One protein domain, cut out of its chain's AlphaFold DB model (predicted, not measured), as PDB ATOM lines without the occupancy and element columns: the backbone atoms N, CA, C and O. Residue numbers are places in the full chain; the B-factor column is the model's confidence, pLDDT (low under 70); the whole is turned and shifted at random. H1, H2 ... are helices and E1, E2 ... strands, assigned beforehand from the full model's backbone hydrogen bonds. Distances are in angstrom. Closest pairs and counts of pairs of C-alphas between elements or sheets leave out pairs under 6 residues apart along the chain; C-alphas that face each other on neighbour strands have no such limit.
ATOM      1  N   ALA A  78      25.484   9.025  64.140       62.47
ATOM      2  CA  ALA A  78      26.582   9.398  63.254       62.47
ATOM      3  C   ALA A  78      26.189   9.116  61.796       62.47
ATOM      4  O   ALA A  78      25.455   8.169  61.517       62.47
ATOM      5  N   ILE A  79      26.680   9.924  60.853       61.78
ATOM      6  CA  ILE A  79      26.463   9.713  59.414       61.78
ATOM      7  C   ILE A  79      27.665   8.954  58.857       61.78
ATOM      8  O   ILE A  79      28.803   9.409  58.971       61.78
ATOM      9  N   CYS A  80      27.426   7.802  58.236       62.16
ATOM     10  CA  CYS A  80      28.504   7.046  57.608       62.16
ATOM     11  C   CYS A  80      29.005   7.748  56.331       62.16
ATOM     12  O   CYS A  80      28.216   8.134  55.471       62.16
ATOM     13  N   ARG A  81      30.328   7.870  56.184       55.66
ATOM     14  CA  ARG A  81      30.989   8.595  55.087       55.66
ATOM     15  C   ARG A  81      30.787   7.977  53.701       55.66
ATOM     16  O   ARG A  81      30.779   8.711  52.716       55.66
ATOM     17  N   ASP A  82      30.634   6.657  53.632       54.88
ATOM     18  CA  ASP A  82      30.609   5.932  52.356       54.88
ATOM     19  C   ASP A  82      29.187   5.724  51.814       54.88
ATOM     20  O   ASP A  82      28.991   5.687  50.601       54.88
ATOM     21  N   CYS A  83      28.190   5.624  52.700       60.50
ATOM     22  CA  CYS A  83      26.791   5.331  52.355       60.50
ATOM     23  C   CYS A  83      25.805   6.450  52.761       60.50
ATOM     24  O   CYS A  83      24.633   6.382  52.403       60.50
ATOM     25  N   PHE A  84      26.256   7.479  53.494       58.94
ATOM     26  CA  PHE A  84      25.487   8.662  53.923       58.94
ATOM     27  C   PHE A  84      24.211   8.393  54.738       58.94
ATOM     28  O   PHE A  84      23.334   9.250  54.822       58.94
ATOM     29  N   THR A  85      24.100   7.233  55.383       61.59
ATOM     30  CA  THR A  85      22.972   6.924  56.272       61.59
ATOM     31  C   THR A  85      23.280   7.312  57.718       61.59
ATOM     32  O   THR A  85      24.373   7.003  58.205       61.59
ATOM     33  N   GLU A  86      22.311   7.907  58.417       68.25
ATOM     34  CA  GLU A  86      22.348   8.098  59.874       68.25
ATOM     35  C   GLU A  86      22.237   6.752  60.597       68.25
ATOM     36  O   GLU A  86      21.357   5.949  60.286       68.25
ATOM     37  N   GLN A  87      23.137   6.494  61.544       69.69
ATOM     38  CA  GLN A  87      23.176   5.263  62.333       69.69
ATOM     39  C   GLN A  87      23.539   5.548  63.795       69.69
ATOM     40  O   GLN A  87      24.230   6.531  64.070       69.69
ATOM     41  N   PRO A  88      23.124   4.695  64.747       74.25
ATOM     42  CA  PRO A  88      23.618   4.752  66.119       74.25
ATOM     43  C   PRO A  88      25.142   4.584  66.170       74.25
ATOM     44  O   PRO A  88      25.723   3.788  65.428       74.25
ATOM     45  N   LYS A  89      25.800   5.310  67.073       66.12
ATOM     46  CA  LYS A  89      27.251   5.230  67.282       66.12
ATOM     47  C   LYS A  89      27.711   3.785  67.521       66.12
ATOM     48  O   LYS A  89      27.192   3.098  68.396       66.12
ATOM     49  N   GLY A  90      28.712   3.347  66.756       68.38
ATOM     50  CA  GLY A  90      29.285   1.998  66.851       68.38
ATOM     51  C   GLY A  90      28.573   0.929  66.018       68.38
ATOM     52  O   GLY A  90      29.008  -0.216  66.038       68.38
ATOM     53  N   VAL A  91      27.525   1.281  65.266       71.75
ATOM     54  CA  VAL A  91      26.863   0.360  64.332       71.75
ATOM     55  C   VAL A  91      27.266   0.723  62.895       71.75
ATOM     56  O   VAL A  91      27.051   1.864  62.476       71.75
ATOM     57  N   PRO A  92      27.871  -0.196  62.116       68.50
ATOM     58  CA  PRO A  92      28.161   0.061  60.707       68.50
ATOM     59  C   PRO A  92      26.854   0.232  59.923       68.50
ATOM     60  O   PRO A  92      25.873  -0.459  60.191       68.50
ATOM     61  N   CYS A  93      26.824   1.121  58.922       78.00
ATOM     62  CA  CYS A  93      25.652   1.188  58.044       78.00
ATOM     63  C   CYS A  93      25.469  -0.115  57.268       78.00
ATOM     64  O   CYS A  93      26.456  -0.798  56.996       78.00
ATOM     65  N   ASN A  94      24.237  -0.417  56.846       72.94
ATOM     66  CA  ASN A  94      23.922  -1.651  56.115       72.94
ATOM     67  C   ASN A  94      24.870  -1.897  54.937       72.94
ATOM     68  O   ASN A  94      25.360  -3.004  54.784       72.94
ATOM     69  N   THR A  95      25.224  -0.865  54.165       68.94
ATOM     70  CA  THR A  95      26.168  -1.012  53.047       68.94
ATOM     71  C   THR A  95      27.569  -1.409  53.518       68.94
ATOM     72  O   THR A  95      28.173  -2.310  52.948       68.94
ATOM     73  N   CYS A  96      28.094  -0.786  54.575       70.75
ATOM     74  CA  CYS A  96      29.397  -1.149  55.135       70.75
ATOM     75  C   CYS A  96      29.367  -2.534  55.796       70.75
ATOM     76  O   CYS A  96      30.310  -3.304  55.632       70.75
ATOM     77  N   ALA A  97      28.282  -2.871  56.496       74.69
ATOM     78  CA  ALA A  97      28.073  -4.181  57.102       74.69
ATOM     79  C   ALA A  97      27.998  -5.284  56.035       74.69
ATOM     80  O   ALA A  97      28.634  -6.323  56.181       74.69
ATOM     81  N   GLU A  98      27.298  -5.038  54.926       76.12
ATOM     82  CA  GLU A  98      27.215  -5.950  53.783       76.12
ATOM     83  C   GLU A  98      28.553  -6.091  53.058       76.12
ATOM     84  O   GLU A  98      28.914  -7.199  52.672       76.12
ATOM     85  N   VAL A  99      29.331  -5.011  52.915       71.31
ATOM     86  CA  VAL A  99      30.706  -5.094  52.394       71.31
ATOM     87  C   VAL A  99      31.547  -6.000  53.292       71.31
ATOM     88  O   VAL A  99      32.203  -6.904  52.788       71.31
ATOM     89  N   VAL A 100      31.510  -5.812  54.614       74.12
ATOM     90  CA  VAL A 100      32.268  -6.642  55.568       74.12
ATOM     91  C   VAL A 100      31.795  -8.100  55.557       74.12
ATOM     92  O   VAL A 100      32.624  -9.007  55.530       74.12
ATOM     93  N   ALA A 101      30.486  -8.343  55.504       77.31
ATOM     94  CA  ALA A 101      29.917  -9.685  55.402       77.31
ATOM     95  C   ALA A 101      30.268 -10.371  54.071       77.31
ATOM     96  O   ALA A 101      30.562 -11.561  54.047       77.31
ATOM     97  N   LYS A 102      30.307  -9.634  52.954       75.38
ATOM     98  CA  LYS A 102      30.790 -10.179  51.680       75.38
ATOM     99  C   LYS A 102      32.286 -10.487  51.738       75.38
ATOM    100  O   LYS A 102      32.691 -11.544  51.267       75.38
ATOM    101  N   ARG A 103      33.100  -9.643  52.388       71.75
ATOM    102  CA  ARG A 103      34.540  -9.911  52.579       71.75
ATOM    103  C   ARG A 103      34.812 -11.240  53.287       71.75
ATOM    104  O   ARG A 103      35.825 -11.860  52.986       71.75
ATOM    105  N   SER A 104      33.956 -11.668  54.216       69.94
ATOM    106  CA  SER A 104      34.168 -12.909  54.972       69.94
ATOM    107  C   SER A 104      33.721 -14.179  54.240       69.94
ATOM    108  O   SER A 104      34.110 -15.270  54.650       69.94
ATOM    109  N   ILE A 105      32.926 -14.055  53.171       71.31
ATOM    110  CA  ILE A 105      32.317 -15.193  52.461       71.31
ATOM    111  C   ILE A 105      32.882 -15.353  51.041       71.31
ATOM    112  O   ILE A 105      32.913 -16.462  50.511       71.31
ATOM    113  N   GLN A 106      33.320 -14.267  50.404       71.88
ATOM    114  CA  GLN A 106      33.634 -14.256  48.978       71.88
ATOM    115  C   GLN A 106      35.008 -14.874  48.666       71.88
ATOM    116  O   GLN A 106      35.995 -14.651  49.370       71.88
ATOM    117  N   HIS A 107      35.063 -15.668  47.592       63.19
ATOM    118  CA  HIS A 107      36.288 -16.309  47.118       63.19
ATOM    119  C   HIS A 107      37.303 -15.276  46.592       63.19
ATOM    120  O   HIS A 107      36.944 -14.179  46.162       63.19
ATOM    121  N   GLN A 108      38.590 -15.632  46.636       65.06
ATOM    122  CA  GLN A 108      39.687 -14.782  46.164       65.06
ATOM    123  C   GLN A 108      39.476 -14.365  44.696       65.06
ATOM    124  O   GLN A 108      39.166 -15.206  43.855       65.06
ATOM    125  N   GLY A 109      39.667 -13.075  44.400       68.75
ATOM    126  CA  GLY A 109      39.656 -12.530  43.036       68.75
ATOM    127  C   GLY A 109      38.366 -11.829  42.595       68.75
ATOM    128  O   GLY A 109      38.377 -11.170  41.557       68.75
ATOM    129  N   GLU A 110      37.278 -11.891  43.367       76.25
ATOM    130  CA  GLU A 110      36.053 -11.153  43.034       76.25
ATOM    131  C   GLU A 110      35.974  -9.780  43.735       76.25
ATOM    132  O   GLU A 110      36.371  -9.640  44.898       76.25
ATOM    133  N   PRO A 111      35.458  -8.739  43.052       79.94
ATOM    134  CA  PRO A 111      35.257  -7.429  43.654       79.94
ATOM    135  C   PRO A 111      34.113  -7.472  44.669       79.94
ATOM    136  O   PRO A 111      33.038  -8.011  44.409       79.94
ATOM    137  N   VAL A 112      34.334  -6.846  45.825       83.06
ATOM    138  CA  VAL A 112      33.356  -6.825  46.929       83.06
ATOM    139  C   VAL A 112      32.463  -5.598  46.877       83.06
ATOM    140  O   VAL A 112      31.320  -5.624  47.330       83.06
ATOM    141  N   ALA A 113      32.986  -4.521  46.310       85.62
ATOM    142  CA  ALA A 113      32.259  -3.303  46.021       85.62
ATOM    143  C   ALA A 113      32.880  -2.628  44.800       85.62
ATOM    144  O   ALA A 113      33.972  -2.982  44.353       85.62
ATOM    145  N   TRP A 114      32.201  -1.608  44.303       84.38
ATOM    146  CA  TRP A 114      32.690  -0.764  43.233       84.38
ATOM    147  C   TRP A 114      32.689   0.681  43.691       84.38
ATOM    148  O   TRP A 114      31.751   1.162  44.332       84.38
ATOM    149  N   ARG A 115      33.753   1.387  43.333       83.00
ATOM    150  CA  ARG A 115      33.812   2.837  43.411       83.00
ATOM    151  C   ARG A 115      33.360   3.393  42.068       83.00
ATOM    152  O   ARG A 115      34.006   3.142  41.055       83.00
ATOM    153  N   VAL A 116      32.265   4.143  42.053       86.75
ATOM    154  CA  VAL A 116      31.699   4.704  40.821       86.75
ATOM    155  C   VAL A 116      31.841   6.215  40.755       86.75
ATOM    156  O   VAL A 116      31.623   6.930  41.735       86.75
ATOM    157  N   GLN A 117      32.181   6.706  39.566       85.88
ATOM    158  CA  GLN A 117      32.274   8.131  39.269       85.88
ATOM    159  C   GLN A 117      31.613   8.436  37.924       85.88
ATOM    160  O   GLN A 117      31.852   7.746  36.932       85.88
ATOM    161  N   ARG A 118      30.787   9.485  37.873       81.69
ATOM    162  CA  ARG A 118      30.119   9.899  36.636       81.69
ATOM    163  C   ARG A 118      31.133  10.538  35.681       81.69
ATOM    164  O   ARG A 118      31.834  11.483  36.048       81.69
ATOM    165  N   ILE A 119      31.181  10.043  34.451       79.56
ATOM    166  CA  ILE A 119      31.982  10.603  33.364       79.56
ATOM    167  C   ILE A 119      31.107  11.616  32.628       79.56
ATOM    168  O   ILE A 119      29.964  11.334  32.267       79.56
ATOM    169  N   THR A 120      31.621  12.825  32.421       76.69
ATOM    170  CA  THR A 120      30.922  13.795  31.573       76.69
ATOM    171  C   THR A 120      31.055  13.412  30.095       76.69
ATOM    172  O   THR A 120      32.029  12.758  29.726       76.69
ATOM    173  N   PRO A 121      30.140  13.851  29.208       72.56
ATOM    174  CA  PRO A 121      30.240  13.583  27.768       72.56
ATOM    175  C   PRO A 121      31.563  14.035  27.126       72.56
ATOM    176  O   PRO A 121      31.918  13.567  26.052       72.56
ATOM    177  N   THR A 122      32.303  14.939  27.777       75.62
ATOM    178  CA  THR A 122      33.612  15.440  27.337       75.62
ATOM    179  C   THR A 122      34.794  14.587  27.814       75.62
ATOM    180  O   THR A 122      35.937  14.950  27.560       75.62
ATOM    181  N   GLY A 123      34.551  13.473  28.518       65.44
ATOM    182  CA  GLY A 123      35.592  12.582  29.048       65.44
ATOM    183  C   GLY A 123      36.270  13.085  30.326       65.44
ATOM    184  O   GLY A 123      37.099  12.382  30.898       65.44
ATOM    185  N   ASN A 124      35.900  14.271  30.817       62.72
ATOM    186  CA  ASN A 124      36.463  14.822  32.042       62.72
ATOM    187  C   ASN A 124      35.751  14.251  33.274       62.72
ATOM    188  O   ASN A 124      34.516  14.234  33.359       62.72
ATOM    189  N   HIS A 125      36.547  13.822  34.252       58.56
ATOM    190  CA  HIS A 125      36.070  13.464  35.580       58.56
ATOM    191  C   HIS A 125      35.460  14.708  36.233       58.56
ATOM    192  O   HIS A 125      36.149  15.713  36.420       58.56
ATOM    193  N   ARG A 126      34.169  14.677  36.579       56.19
ATOM    194  CA  ARG A 126      33.635  15.687  37.500       56.19
ATOM    195  C   ARG A 126      34.290  15.489  38.866       56.19
ATOM    196  O   ARG A 126      34.471  14.355  39.298       56.19
ATOM    197  N   LEU A 127      34.541  16.587  39.581       49.66
ATOM    198  CA  LEU A 127      34.920  16.596  41.004       49.66
ATOM    199  C   LEU A 127      33.788  16.100  41.933       49.66
ATOM    200  O   LEU A 127      33.829  16.331  43.139       49.66
ATOM    201  N   ASP A 128      32.773  15.429  41.385       57.22
ATOM    202  CA  ASP A 128      31.759  14.752  42.174       57.22
ATOM    203  C   ASP A 128      32.466  13.633  42.958       57.22
ATOM    204  O   ASP A 128      33.239  12.846  42.397       57.22
ATOM    205  N   ARG A 129      32.245  13.610  44.278       61.16
ATOM    206  CA  ARG A 129      32.839  12.623  45.189       61.16
ATOM    207  C   ARG A 129      32.464  11.209  44.717       61.16
ATOM    208  O   ARG A 129      31.291  10.981  44.417       61.16
ATOM    209  N   PRO A 130      33.420  10.266  44.642       71.94
ATOM    210  CA  PRO A 130      33.123   8.904  44.215       71.94
ATOM    211  C   PRO A 130      32.153   8.232  45.195       71.94
ATOM    212  O   PRO A 130      32.316   8.367  46.407       71.94
ATOM    213  N   LEU A 131      31.161   7.514  44.666       77.81
ATOM    214  CA  LEU A 131      30.180   6.770  45.463       77.81
ATOM    215  C   LEU A 131      30.607   5.305  45.582       77.81
ATOM    216  O   LEU A 131      31.135   4.729  44.627       77.81
ATOM    217  N   LEU A 132      30.373   4.705  46.748       79.31
ATOM    218  CA  LEU A 132      30.579   3.279  46.981       79.31
ATOM    219  C   LEU A 132      29.268   2.532  46.718       79.31
ATOM    220  O   LEU A 132      28.212   2.953  47.185       79.31
ATOM    221  N   THR A 133      29.314   1.428  45.981       80.25
ATOM    222  CA  THR A 133      28.108   0.660  45.649       80.25
ATOM    223  C   THR A 133      28.397  -0.832  45.511       80.25
ATOM    224  O   THR A 133      29.507  -1.240  45.171       80.25
ATOM    225  N   LEU A 134      27.382  -1.642  45.811       81.56
ATOM    226  CA  LEU A 134      27.400  -3.102  45.694       81.56
ATOM    227  C   LEU A 134      26.777  -3.611  44.389       81.56
ATOM    228  O   LEU A 134      26.885  -4.805  44.110       81.56
ATOM    229  N   ALA A 135      26.113  -2.735  43.630       81.69
ATOM    230  CA  ALA A 135      25.566  -3.077  42.320       81.69
ATOM    231  C   ALA A 135      26.699  -3.388  41.328       81.69
ATOM    232  O   ALA A 135      27.859  -3.049  41.571       81.69
ATOM    233  N   THR A 136      26.386  -4.079  40.237       82.75
ATOM    234  CA  THR A 136      27.395  -4.442  39.232       82.75
ATOM    235  C   THR A 136      27.541  -3.347  38.165       82.75
ATOM    236  O   THR A 136      26.577  -2.630  37.890       82.75
ATOM    237  N   PRO A 137      28.716  -3.200  37.518       81.12
ATOM    238  CA  PRO A 137      28.939  -2.183  36.482       81.12
ATOM    239  C   PRO A 137      27.950  -2.211  35.315       81.12
ATOM    240  O   PRO A 137      27.707  -1.179  34.689       81.12
ATOM    241  N   GLU A 138      27.361  -3.376  35.047       82.12
ATOM    242  CA  GLU A 138      26.367  -3.600  33.995       82.12
ATOM    243  C   GLU A 138      25.089  -2.768  34.209       82.12
ATOM    244  O   GLU A 138      24.395  -2.435  33.250       82.12
ATOM    245  N   GLU A 139      24.820  -2.345  35.447       79.06
ATOM    246  CA  GLU A 139      23.617  -1.603  35.829       79.06
ATOM    247  C   GLU A 139      23.729  -0.080  35.625       79.06
ATOM    248  O   GLU A 139      22.713   0.618  35.639       79.06
ATOM    249  N   TRP A 140      24.933   0.475  35.430       76.94
ATOM    250  CA  TRP A 140      25.134   1.938  35.452       76.94
ATOM    251  C   TRP A 140      25.218   2.601  34.075       76.94
ATOM    252  O   TRP A 140      25.155   3.827  33.979       76.94
ATOM    253  N   GLY A 141      25.285   1.826  32.993       80.31
ATOM    254  CA  GLY A 141      25.408   2.362  31.635       80.31
ATOM    255  C   GLY A 141      26.734   3.112  31.383       80.31
ATOM    256  O   GLY A 141      27.564   3.277  32.276       80.31
ATOM    257  N   PRO A 142      26.967   3.611  30.156       83.88
ATOM    258  CA  PRO A 142      28.284   4.098  29.716       83.88
ATOM    259  C   PRO A 142      28.724   5.436  30.335       83.88
ATOM    260  O   PRO A 142      29.855   5.871  30.133       83.88
ATOM    261  N   ALA A 143      27.847   6.116  31.078       84.25
ATOM    262  CA  ALA A 143      28.135   7.413  31.696       84.25
ATOM    263  C   ALA A 143      28.899   7.304  33.029       84.25
ATOM    264  O   ALA A 143      29.105   8.318  33.700       84.25
ATOM    265  N   TRP A 144      29.300   6.100  33.440       83.62
ATOM    266  CA  TRP A 144      29.943   5.851  34.726       83.62
ATOM    267  C   TRP A 144      31.230   5.053  34.562       83.62
ATOM    268  O   TRP A 144      31.304   4.098  33.795       83.62
ATOM    269  N   LYS A 145      32.252   5.449  35.322       85.31
ATOM    270  CA  LYS A 145      33.478   4.679  35.516       85.31
ATOM    271  C   LYS A 145      33.343   3.913  36.822       85.31
ATOM    272  O   LYS A 145      33.143   4.545  37.856       85.31
ATOM    273  N   ALA A 146      33.472   2.595  36.767       85.81
ATOM    274  CA  ALA A 146      33.510   1.734  37.939       85.81
ATOM    275  C   ALA A 146      34.941   1.239  38.173       85.81
ATOM    276  O   ALA A 146      35.604   0.778  37.245       85.81
ATOM    277  N   GLU A 147      35.414   1.340  39.407       84.50
ATOM    278  CA  GLU A 147      36.691   0.797  39.856       84.50
ATOM    279  C   GLU A 147      36.418  -0.302  40.895       84.50
ATOM    280  O   GLU A 147      35.749  -0.028  41.899       84.50
ATOM    281  N   PRO A 148      36.862  -1.549  40.656       84.25
ATOM    282  CA  PRO A 148      36.614  -2.656  41.571       84.25
ATOM    283  C   PRO A 148      37.403  -2.477  42.868       84.25
ATOM    284  O   PRO A 148      38.584  -2.131  42.854       84.25
ATOM    285  N   LEU A 149      36.757  -2.759  43.997       77.31
ATOM    286  CA  LEU A 149      37.381  -2.798  45.313       77.31
ATOM    287  C   LEU A 149      37.473  -4.252  45.774       77.31
ATOM    288  O   LEU A 149      36.464  -4.890  46.081       77.31
ATOM    289  N   TYR A 150      38.697  -4.767  45.821       77.94
ATOM    290  CA  TYR A 150      38.984  -6.142  46.223       77.94
ATOM    291  C   TYR A 150      39.140  -6.276  47.745       77.94
ATOM    292  O   TYR A 150      39.450  -5.310  48.447       77.94
ATOM    293  N   THR A 151      38.910  -7.488  48.258       58.78
ATOM    294  CA  THR A 151      39.022  -7.847  49.686       58.78
ATOM    295  C   THR A 151      40.422  -7.648  50.258       58.78
ATOM    296  O   THR A 151      40.553  -7.355  51.446       58.78
ATOM    297  N   HIS A 152      41.461  -7.785  49.430       55.50
ATOM    298  CA  HIS A 152      42.854  -7.752  49.855       55.50
ATOM    299  C   HIS A 152      43.688  -6.801  48.980       55.50
ATOM    300  O   HIS A 152      43.658  -6.928  47.757       55.50
ATOM    301  N   PRO A 153      44.496  -5.899  49.574       48.53
ATOM    302  CA  PRO A 153      45.445  -5.048  48.841       48.53
ATOM    303  C   PRO A 153      46.554  -5.814  48.098       48.53
ATOM    304  O   PRO A 153      47.380  -5.195  47.434       48.53
ATOM    305  N   ALA A 154      46.623  -7.139  48.249       47.41
ATOM    306  CA  ALA A 154      47.789  -7.940  47.893       47.41
ATOM    307  C   ALA A 154      47.898  -8.319  46.406       47.41
ATOM    308  O   ALA A 154      48.890  -8.936  46.035       47.41
ATOM    309  N   GLU A 155      46.945  -7.947  45.548       47.62
ATOM    310  CA  GLU A 155      46.992  -8.318  44.124       47.62
ATOM    311  C   GLU A 155      46.613  -7.156  43.188       47.62
ATOM    312  O   GLU A 155      45.747  -7.258  42.323       47.62
TER     313      GLU A 155
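This is residues 78 to 155 of the 348 residues of an uncharacterized protein of Pseudomonas protegens (UniProt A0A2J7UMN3). A small antiparallel sheet, in order E3 E2 E4, has one helix, H1, packed beside the beginning of E2; a loop holding E1 lies at one end, the long E2 to E3 link at the other. The 78 printed residues run E1, H1, E2, E3, E4, mixed helices and strands, under half in named elements. The whole is only just loose, close to compact: radius of gyration of the C-alphas 14.1 A, spans 41 by 32 by 23 A.

Find C-alpha 111 at (35.257, -7.429, 43.654); E2, residues 111 to 118, runs 19.4 A. E3 is residues 131 to 133; E4, residues 144 to 150, runs 18.9 A to (38.984, -6.142, 46.223). H1, residues 94 to 105, spans 16.3 A; E1 is residues 86 to 88.

Beside E2, E4 is antiparallel at 155 degrees, with N 115 and O 147 2.8 A apart. E2 and E3 form a hairpin; N 114 and O 133 are 2.9 A apart. H1 is on the sheet, two layers, at a height of 8.8 A; its closest C-alphas to E2 are Val 99 and Val 112, 6.3 A. In H1, 7 of 8 O i to N i+4 pairs are within hydrogen-bond range. E1 is apart from E2, E3 and E4.

The C-alphas farthest apart, Gly 90 and Thr 122, are 42.0 A apart. The printed part has no cut; pLDDT is under 70 in 30 residues, among them 78 to 87.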